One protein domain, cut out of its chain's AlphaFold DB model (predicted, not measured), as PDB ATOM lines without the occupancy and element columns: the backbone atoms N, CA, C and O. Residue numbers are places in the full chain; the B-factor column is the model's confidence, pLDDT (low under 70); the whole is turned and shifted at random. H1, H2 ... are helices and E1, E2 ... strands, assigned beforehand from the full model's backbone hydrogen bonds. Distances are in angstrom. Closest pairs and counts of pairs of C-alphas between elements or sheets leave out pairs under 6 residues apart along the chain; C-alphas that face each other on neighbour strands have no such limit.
ATOM      1  N   LEU A   3      -1.469  52.079   4.056       91.38
ATOM      2  CA  LEU A   3      -1.651  50.932   3.171       91.38
ATOM      3  C   LEU A   3      -2.799  51.207   2.199       91.38
ATOM      4  O   LEU A   3      -3.904  51.565   2.615       91.38
ATOM      5  N   TYR A   4      -2.522  51.009   0.915       91.06
ATOM      6  CA  TYR A   4      -3.485  51.145  -0.167       91.06
ATOM      7  C   TYR A   4      -3.649  49.810  -0.888       91.06
ATOM      8  O   TYR A   4      -2.653  49.185  -1.244       91.06
ATOM      9  N   THR A   5      -4.880  49.389  -1.155       93.19
ATOM     10  CA  THR A   5      -5.154  48.214  -1.993       93.19
ATOM     11  C   THR A   5      -5.557  48.679  -3.381       93.19
ATOM     12  O   THR A   5      -6.569  49.365  -3.539       93.19
ATOM     13  N   ALA A   6      -4.761  48.313  -4.381       91.12
ATOM     14  CA  ALA A   6      -5.054  48.541  -5.787       91.12
ATOM     15  C   ALA A   6      -5.638  47.266  -6.415       91.12
ATOM     16  O   ALA A   6      -5.078  46.179  -6.263       91.12
ATOM     17  N   LEU A   7      -6.762  47.418  -7.113       89.50
ATOM     18  CA  LEU A   7      -7.394  46.394  -7.941       89.50
ATOM     19  C   LEU A   7      -7.091  46.714  -9.404       89.50
ATOM     20  O   LEU A   7      -7.423  47.800  -9.876       89.50
ATOM     21  N   PHE A   8      -6.485  45.770 -10.107       87.88
ATOM     22  CA  PHE A   8      -6.116  45.856 -11.512       87.88
ATOM     23  C   PHE A   8      -7.034  44.964 -12.341       87.88
ATOM     24  O   PHE A   8      -7.511  43.944 -11.848       87.88
ATOM     25  N   ALA A   9      -7.263  45.345 -13.592       84.94
ATOM     26  CA  ALA A   9      -7.859  44.492 -14.610       84.94
ATOM     27  C   ALA A   9      -7.028  44.607 -15.888       84.94
ATOM     28  O   ALA A   9      -6.734  45.728 -16.311       84.94
ATOM     29  N   ILE A  10      -6.664  43.474 -16.490       78.69
ATOM     30  CA  ILE A  10      -6.142  43.453 -17.869       78.69
ATOM     31  C   ILE A  10      -7.330  43.515 -18.826       78.69
ATOM     32  O   ILE A  10      -7.439  44.418 -19.648       78.69
ATOM     33  N   ASP A  11      -8.272  42.609 -18.614       75.44
ATOM     34  CA  ASP A  11      -9.565  42.515 -19.264       75.44
ATOM     35  C   ASP A  11     -10.590  42.017 -18.230       75.44
ATOM     36  O   ASP A  11     -10.230  41.515 -17.169       75.44
ATOM     37  N   VAL A  12     -11.886  42.214 -18.474       68.62
ATOM     38  CA  VAL A  12     -12.927  41.743 -17.544       68.62
ATOM     39  C   VAL A  12     -13.296  40.303 -17.912       68.62
ATOM     40  O   VAL A  12     -13.665  40.090 -19.067       68.62
ATOM     41  N   PRO A  13     -13.301  39.341 -16.960       70.94
ATOM     42  CA  PRO A  13     -13.236  39.495 -15.498       70.94
ATOM     43  C   PRO A  13     -11.864  39.186 -14.854       70.94
ATOM     44  O   PRO A  13     -11.822  38.839 -13.674       70.94
ATOM     45  N   HIS A  14     -10.753  39.278 -15.583       80.19
ATOM     46  CA  HIS A  14      -9.418  38.933 -15.086       80.19
ATOM     47  C   HIS A  14      -8.826  40.061 -14.232       80.19
ATOM     48  O   HIS A  14      -8.243  41.036 -14.722       80.19
ATOM     49  N   TYR A  15      -9.005  39.915 -12.918       84.12
ATOM     50  CA  TYR A  15      -8.577  40.884 -11.917       84.12
ATOM     51  C   TYR A  15      -7.367  40.409 -11.113       84.12
ATOM     52  O   TYR A  15      -7.256  39.237 -10.765       84.12
ATOM     53  N   GLY A  16      -6.535  41.367 -10.717       86.19
ATOM     54  CA  GLY A  16      -5.395  41.178  -9.825       86.19
ATOM     55  C   GLY A  16      -5.408  42.223  -8.717       86.19
ATOM     56  O   GLY A  16      -5.939  43.322  -8.891       86.19
ATOM     57  N   THR A  17      -4.839  41.914  -7.554       90.75
ATOM     58  CA  THR A  17      -4.762  42.880  -6.444       90.75
ATOM     59  C   THR A  17      -3.346  43.033  -5.927       90.75
ATOM     60  O   THR A  17      -2.563  42.086  -5.908       90.75
ATOM     61  N   ARG A  18      -3.014  44.245  -5.473       93.38
ATOM     62  CA  ARG A  18      -1.737  44.523  -4.817       93.38
ATOM     63  C   ARG A  18      -1.905  45.527  -3.689       93.38
ATOM     64  O   ARG A  18      -2.553  46.558  -3.853       93.38
ATOM     65  N   THR A  19      -1.250  45.247  -2.570       93.62
ATOM     66  CA  THR A  19      -1.099  46.204  -1.474       93.62
ATOM     67  C   THR A  19       0.141  47.067  -1.698       93.62
ATOM     68  O   THR A  19       1.217  46.559  -2.021       93.62
ATOM     69  N   ILE A  20      -0.017  48.379  -1.540       93.44
ATOM     70  CA  ILE A  20       0.997  49.403  -1.775       93.44
ATOM     71  C   ILE A  20       1.143  50.231  -0.503       93.44
ATOM     72  O   ILE A  20       0.175  50.812  -0.011       93.44
ATOM     73  N   GLU A  21       2.365  50.327   0.006       93.38
ATOM     74  CA  GLU A  21       2.696  51.261   1.077       93.38
ATOM     75  C   GLU A  21       3.093  52.612   0.485       93.38
ATOM     76  O   GLU A  21       4.003  52.705  -0.340       93.38
ATOM     77  N   ALA A  22       2.415  53.680   0.904       92.31
ATOM     78  CA  ALA A  22       2.722  55.028   0.445       92.31
ATOM     79  C   ALA A  22       2.458  56.082   1.525       92.31
ATOM     80  O   ALA A  22       1.719  55.878   2.490       92.31
ATOM     81  N   LEU A  23       3.092  57.244   1.363       90.94
ATOM     82  CA  LEU A  23       2.890  58.395   2.247       90.94
ATOM     83  C   LEU A  23       1.652  59.214   1.876       90.94
ATOM     84  O   LEU A  23       1.104  59.897   2.734       90.94
ATOM     85  N   THR A  24       1.241  59.177   0.607       89.69
ATOM     86  CA  THR A  24       0.109  59.953   0.101       89.69
ATOM     87  C   THR A  24      -0.687  59.162  -0.940       89.69
ATOM     88  O   THR A  24      -0.110  58.330  -1.649       89.69
ATOM     89  N   PRO A  25      -1.980  59.491  -1.120       89.00
ATOM     90  CA  PRO A  25      -2.805  59.009  -2.228       89.00
ATOM     91  C   PRO A  25      -2.142  59.117  -3.609       89.00
ATOM     92  O   PRO A  25      -2.120  58.162  -4.382       89.00
ATOM     93  N   ALA A  26      -1.545  60.273  -3.912       89.88
ATOM     94  CA  ALA A  26      -0.891  60.510  -5.197       89.88
ATOM     95  C   ALA A  26       0.347  59.619  -5.392       89.88
ATOM     96  O   ALA A  26       0.588  59.127  -6.496       89.88
ATOM     97  N   ALA A  27       1.116  59.377  -4.325       91.25
ATOM     98  CA  ALA A  27       2.241  58.450  -4.363       91.25
ATOM     99  C   ALA A  27       1.772  57.001  -4.568       91.25
ATOM    100  O   ALA A  27       2.395  56.279  -5.345       91.25
ATOM    101  N   ALA A  28       0.652  56.603  -3.956       90.44
ATOM    102  CA  ALA A  28       0.052  55.284  -4.156       90.44
ATOM    103  C   ALA A  28      -0.389  55.068  -5.612       90.44
ATOM    104  O   ALA A  28      -0.046  54.052  -6.207       90.44
ATOM    105  N   ILE A  29      -1.068  56.050  -6.221       88.12
ATOM    106  CA  ILE A  29      -1.456  55.995  -7.644       88.12
ATOM    107  C   ILE A  29      -0.215  55.898  -8.536       88.12
ATOM    108  O   ILE A  29      -0.176  55.088  -9.460       88.12
ATOM    109  N   LYS A  30       0.814  56.712  -8.267       90.31
ATOM    110  CA  LYS A  30       2.054  56.691  -9.050       90.31
ATOM    111  C   LYS A  30       2.752  55.332  -8.965       90.31
ATOM    112  O   LYS A  30       3.205  54.844  -9.991       90.31
ATOM    113  N   ALA A  31       2.807  54.727  -7.780       91.06
ATOM    114  CA  ALA A  31       3.364  53.392  -7.585       91.06
ATOM    115  C   ALA A  31       2.506  52.301  -8.249       91.06
ATOM    116  O   ALA A  31       3.043  51.385  -8.858       91.06
ATOM    117  N   ALA A  32       1.176  52.415  -8.204       89.56
ATOM    118  CA  ALA A  32       0.288  51.474  -8.882       89.56
ATOM    119  C   ALA A  32       0.508  51.473 -10.403       89.56
ATOM    120  O   ALA A  32       0.540  50.413 -11.015       89.56
ATOM    121  N   LYS A  33       0.734  52.646 -11.009       87.25
ATOM    122  CA  LYS A  33       0.986  52.785 -12.455       87.25
ATOM    123  C   LYS A  33       2.285  52.142 -12.946       87.25
ATOM    124  O   LYS A  33       2.446  51.994 -14.151       87.25
ATOM    125  N   THR A  34       3.217  51.808 -12.053       88.19
ATOM    126  CA  THR A  34       4.467  51.127 -12.429       88.19
ATOM    127  C   THR A  34       4.373  49.609 -12.336       88.19
ATOM    128  O   THR A  34       5.323  48.933 -12.712       88.19
ATOM    129  N   LEU A  35       3.279  49.074 -11.793       86.62
ATOM    130  CA  LEU A  35       3.052  47.637 -11.717       86.62
ATOM    131  C   LEU A  35       2.419  47.166 -13.019       86.62
ATOM    132  O   LEU A  35       1.446  47.768 -13.474       86.62
ATOM    133  N   ASP A  36       2.975  46.107 -13.597       85.38
ATOM    134  CA  ASP A  36       2.422  45.484 -14.790       85.38
ATOM    135  C   ASP A  36       1.282  44.535 -14.365       85.38
ATOM    136  O   ASP A  36       1.528  43.592 -13.609       85.38
ATOM    137  N   PRO A  37       0.022  44.760 -14.788       83.88
ATOM    138  CA  PRO A  37      -1.081  43.872 -14.433       83.88
ATOM    139  C   PRO A  37      -0.866  42.409 -14.847       83.88
ATOM    140  O   PRO A  37      -1.424  41.530 -14.200       83.88
ATOM    141  N   ALA A  38      -0.043  42.126 -15.866       79.25
ATOM    142  CA  ALA A  38       0.318  40.769 -16.291       79.25
ATOM    143  C   ALA A  38       1.023  39.957 -15.194       79.25
ATOM    144  O   ALA A  38       0.926  38.735 -15.192       79.25
ATOM    145  N   ASP A  39       1.680  40.623 -14.241       83.06
ATOM    146  CA  ASP A  39       2.308  39.966 -13.090       83.06
ATOM    147  C   ASP A  39       1.307  39.677 -11.954       83.06
ATOM    148  O   ASP A  39       1.661  39.064 -10.944       83.06
ATOM    149  N   LEU A  40       0.077  40.189 -12.066       84.88
ATOM    150  CA  LEU A  40      -0.921  40.216 -10.994       84.88
ATOM    151  C   LEU A  40      -2.230  39.507 -11.353       84.88
ATOM    152  O   LEU A  40      -2.954  39.101 -10.443       84.88
ATOM    153  N   CYS A  41      -2.563  39.430 -12.638       82.38
ATOM    154  CA  CYS A  41      -3.784  38.830 -13.161       82.38
ATOM    155  C   CYS A  41      -3.447  37.518 -13.879       82.38
ATOM    156  O   CYS A  41      -2.522  37.480 -14.689       82.38
ATOM    157  N   ASP A  42      -4.243  36.478 -13.640       75.56
ATOM    158  CA  ASP A  42      -4.090  35.185 -14.307       75.56
ATOM    159  C   ASP A  42      -4.906  35.119 -15.613       75.56
ATOM    160  O   ASP A  42      -6.016  35.648 -15.679       75.56
ATOM    161  N   ASP A  43      -4.349  34.434 -16.620       71.38
ATOM    162  CA  ASP A  43      -4.987  34.033 -17.893       71.38
ATOM    163  C   ASP A  43      -5.771  35.130 -18.659       71.38
ATOM    164  O   ASP A  43      -6.956  34.972 -18.950       71.38
ATOM    165  N   PRO A  44      -5.135  36.268 -18.998       70.94
ATOM    166  CA  PRO A  44      -5.814  37.358 -19.697       70.94
ATOM    167  C   PRO A  44      -6.225  37.010 -21.136       70.94
ATOM    168  O   PRO A  44      -5.454  36.424 -21.907       70.94
ATOM    169  N   ASP A  45      -7.407  37.480 -21.551       72.56
ATOM    170  CA  ASP A  45      -7.859  37.386 -22.942       72.56
ATOM    171  C   ASP A  45      -7.253  38.512 -23.794       72.56
ATOM    172  O   ASP A  45      -7.801  39.608 -23.945       72.56
ATOM    173  N   TRP A  46      -6.122  38.208 -24.434       69.56
ATOM    174  CA  TRP A  46      -5.426  39.114 -25.357       69.56
ATOM    175  C   TRP A  46      -6.183  39.401 -26.670       69.56
ATOM    176  O   TRP A  46      -5.704  40.186 -27.497       69.56
ATOM    177  N   GLY A  47      -7.314  38.732 -26.919       64.12
ATOM    178  CA  GLY A  47      -8.225  39.000 -28.033       64.12
ATOM    179  C   GLY A  47      -9.254  40.094 -27.730       64.12
ATOM    180  O   GLY A  47      -9.848  40.638 -28.664       64.12
ATOM    181  N   ASN A  48      -9.445  40.447 -26.457       65.75
ATOM    182  CA  ASN A  48     -10.350  41.507 -26.039       65.75
ATOM    183  C   ASN A  48      -9.733  42.887 -26.323       65.75
ATOM    184  O   ASN A  48      -8.545  43.119 -26.112       65.75
ATOM    185  N   ALA A  49     -10.545  43.840 -26.779       56.41
ATOM    186  CA  ALA A  49     -10.112  45.212 -27.059       56.41
ATOM    187  C   ALA A  49      -9.920  46.056 -25.777       56.41
ATOM    188  O   ALA A  49     -10.081  47.275 -25.806       56.41
ATOM    189  N   ALA A  50      -9.642  45.422 -24.635       60.41
ATOM    190  CA  ALA A  50      -9.688  46.067 -23.334       60.41
ATOM    191  C   ALA A  50      -8.354  46.723 -22.947       60.41
ATOM    192  O   ALA A  50      -7.293  46.109 -22.948       60.41
ATOM    193  N   CYS A  51      -8.465  47.992 -22.559       62.44
ATOM    194  CA  CYS A  51      -7.447  48.784 -21.889       62.44
ATOM    195  C   CYS A  51      -7.195  48.247 -20.473       62.44
ATOM    196  O   CYS A  51      -8.104  48.309 -19.629       62.44
ATOM    197  N   ALA A  52      -5.971  47.785 -20.197       74.94
ATOM    198  CA  ALA A  52      -5.547  47.500 -18.833       74.94
ATOM    199  C   ALA A  52      -5.766  48.739 -17.951       74.94
ATOM    200  O   ALA A  52      -5.496  49.876 -18.354       74.94
ATOM    201  N   ARG A  53      -6.287  48.543 -16.742       82.69
ATOM    202  CA  ARG A  53      -6.695  49.643 -15.862       82.69
ATOM    203  C   ARG A  53      -6.508  49.311 -14.394       82.69
ATOM    204  O   ARG A  53      -6.592  48.156 -13.980       82.69
ATOM    205  N   ILE A  54      -6.345  50.353 -13.590       82.50
ATOM    206  CA  ILE A  54      -6.560  50.279 -12.147       82.50
ATOM    207  C   ILE A  54      -8.051  50.524 -11.919       82.50
ATOM    208  O   ILE A  54      -8.534  51.650 -12.033       82.50
ATOM    209  N   VAL A  55      -8.780  49.459 -11.601       81.88
ATOM    210  CA  VAL A  55     -10.219  49.494 -11.322       81.88
ATOM    211  C   VAL A  55     -10.497  50.362 -10.101       81.88
ATOM    212  O   VAL A  55     -11.401  51.193 -10.127       81.88
ATOM    213  N   SER A  56      -9.719  50.187  -9.030       89.19
ATOM    214  CA  SER A  56      -9.829  51.031  -7.838       89.19
ATOM    215  C   SER A  56      -8.551  51.051  -7.011       89.19
ATOM    216  O   SER A  56      -7.799  50.076  -7.002       89.19
ATOM    217  N   ILE A  57      -8.339  52.140  -6.273       89.88
ATOM    218  CA  ILE A  57      -7.383  52.212  -5.165       89.88
ATOM    219  C   ILE A  57      -8.142  52.614  -3.909       89.88
ATOM    220  O   ILE A  57      -8.797  53.659  -3.884       89.88
ATOM    221  N   LYS A  58      -8.037  51.802  -2.860       91.50
ATOM    222  CA  LYS A  58      -8.675  52.048  -1.563       91.50
ATOM    223  C   LYS A  58      -7.622  52.292  -0.497       91.50
ATOM    224  O   LYS A  58      -6.645  51.558  -0.424       91.50
ATOM    225  N   ASP A  59      -7.830  53.315   0.320       89.62
ATOM    226  CA  ASP A  59      -7.091  53.515   1.563       89.62
ATOM    227  C   ASP A  59      -7.687  52.591   2.630       89.62
ATOM    228  O   ASP A  59      -8.838  52.771   3.034       89.62
ATOM    229  N   GLU A  60      -6.923  51.598   3.078       86.50
ATOM    230  CA  GLU A  60      -7.394  50.615   4.063       86.50
ATOM    231  C   GLU A  60      -7.546  51.221   5.464       86.50
ATOM    232  O   GLU A  60      -8.374  50.777   6.262       86.50
ATOM    233  N   THR A  61      -6.780  52.271   5.765       80.88
ATOM    234  CA  THR A  61      -6.790  52.927   7.079       80.88
ATOM    235  C   THR A  61      -8.055  53.756   7.249       80.88
ATOM    236  O   THR A  61      -8.706  53.709   8.292       80.88
ATOM    237  N   HIS A  62      -8.432  54.490   6.202       80.38
ATOM    238  CA  HIS A  62      -9.592  55.380   6.212       80.38
ATOM    239  C   HIS A  62     -10.831  54.784   5.530       80.38
ATOM    240  O   HIS A  62     -11.884  55.420   5.518       80.38
ATOM    241  N   ARG A  63     -10.721  53.567   4.977       82.56
ATOM    242  CA  ARG A  63     -11.747  52.892   4.156       82.56
ATOM    243  C   ARG A  63     -12.301  53.788   3.046       82.56
ATOM    244  O   ARG A  63     -13.488  53.739   2.727       82.56
ATOM    245  N   GLN A  64     -11.438  54.619   2.471       87.56
ATOM    246  CA  GLN A  64     -11.815  55.623   1.483       87.56
ATOM    247  C   GLN A  64     -11.392  55.177   0.081       87.56
ATOM    248  O   GLN A  64     -10.274  54.706  -0.115       87.56
ATOM    249  N   LEU A  65     -12.275  55.357  -0.906       89.19
ATOM    250  CA  LEU A  65     -11.922  55.208  -2.318       89.19
ATOM    251  C   LEU A  65     -11.116  56.432  -2.765       89.19
ATOM    252  O   LEU A  65     -11.564  57.569  -2.619       89.19
ATOM    253  N   ILE A  66      -9.917  56.187  -3.276       88.81
ATOM    254  CA  ILE A  66      -8.937  57.218  -3.621       88.81
ATOM    255  C   ILE A  66      -8.893  57.476  -5.125       88.81
ATOM    256  O   ILE A  66      -8.683  58.608  -5.555       88.81
ATOM    257  N   ALA A  67      -9.069  56.427  -5.921       85.00
ATOM    258  CA  ALA A  67      -9.120  56.502  -7.371       85.00
ATOM    259  C   ALA A  67      -9.942  55.336  -7.918       85.00
ATOM    260  O   ALA A  67      -9.975  54.264  -7.308       85.00
ATOM    261  N   GLU A  68     -10.555  55.544  -9.076       89.44
ATOM    262  CA  GLU A  68     -11.307  54.543  -9.829       89.44
ATOM    263  C   GLU A  68     -11.082  54.736 -11.329       89.44
ATOM    264  O   GLU A  68     -10.757  55.841 -11.765       89.44
ATOM    265  N   ASP A  69     -11.215  53.642 -12.082       82.56
ATOM    266  CA  ASP A  69     -11.138  53.597 -13.549       82.56
ATOM    267  C   ASP A  69      -9.937  54.359 -14.145       82.56
ATOM    268  O   ASP A  69     -10.038  55.119 -15.107       82.56
ATOM    269  N   VAL A  70      -8.756  54.172 -13.547       81.62
ATOM    270  CA  VAL A  70      -7.529  54.803 -14.043       81.62
ATOM    271  C   VAL A  70      -6.962  53.943 -15.165       81.62
ATOM    272  O   VAL A  70      -6.396  52.878 -14.912       81.62
ATOM    273  N   ALA A  71      -7.079  54.427 -16.399       77.88
ATOM    274  CA  ALA A  71      -6.472  53.788 -17.561       77.88
ATOM    275  C   ALA A  71      -4.944  53.662 -17.401       77.88
ATOM    276  O   ALA A  71      -4.266  54.599 -16.959       77.88
ATOM    277  N   LEU A  72      -4.407  52.500 -17.785       74.94
ATOM    278  CA  LEU A  72      -2.971  52.261 -17.961       74.94
ATOM    279  C   LEU A  72      -2.559  52.363 -19.438       74.94
ATOM    280  O   LEU A  72      -1.455  51.960 -19.809       74.94
TER     281      LEU A  72
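AT A GLANCE: This is residues 3 to 72 of the 146 residues of an uncharacterized protein of Caballeronia terrestris (UniProt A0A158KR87). A twisted sheet of four strands curls round one short helix, H1, and a long loop, residues 33 to 52, swings out past one end of the sheet. The outline is a rod, spanning 37 by 18 by 16 A. The printed part has 70 residues, with named elements in the order E1, E2, H1, E3, E4; the sheet runs E2, E1, E3, E4, all antiparallel. It is mostly strand and compact, with a radius of gyration of the C-alphas of 11.8 A.

IN THESE COORDINATES: E1, residues 3 to 11, begins at C-alpha 3, (-1.651, 50.932, 3.171), and measures 25.2 A. E2, residues 14 to 22, measures 25.4 A. E3, residues 53 to 59, measures 17.9 A. E4, residues 64 to 71, measures 19.9 A and ends at C-alpha 71, (-6.472, 53.788, -17.561). H1, residues 25 to 32, measures 10.5 A.

HOW THE PARTS SIT: The inner strands E1 and E3 are antiparallel at 164 degrees, with N 5 and O 58 within hydrogen-bond range at 2.9 A. Edge strand E2 forms a hairpin with E1, N 6 to O 18 being 2.9 A. Edge strand E4 forms a hairpin with E3, N 54 to O 70 being 2.9 A. E2 and E4 are apart. H1 is on the sheet; its closest C-alphas to E2 are Ala 28 and Ala 22, 5.3 A, and to E4 Pro 25 and Ile 66, 6.5 A. E2, H1 and E3 form a split strand-helix-strand unit, two strands running the same way with E1 between them, and its crossover is right-handed. In H1 every O i to N i+4 pair is within hydrogen-bond range.

THE WHOLE: The two farthest C-alphas, of Gly 47 and His 62, are 38.0 A apart. The printed part has no cut. The link from H1 to E3 is long, with 20 residues; the others are tight. Mean pLDDT of the printed part is 83.3; residue 12 and residues 46 to 51 are under 70.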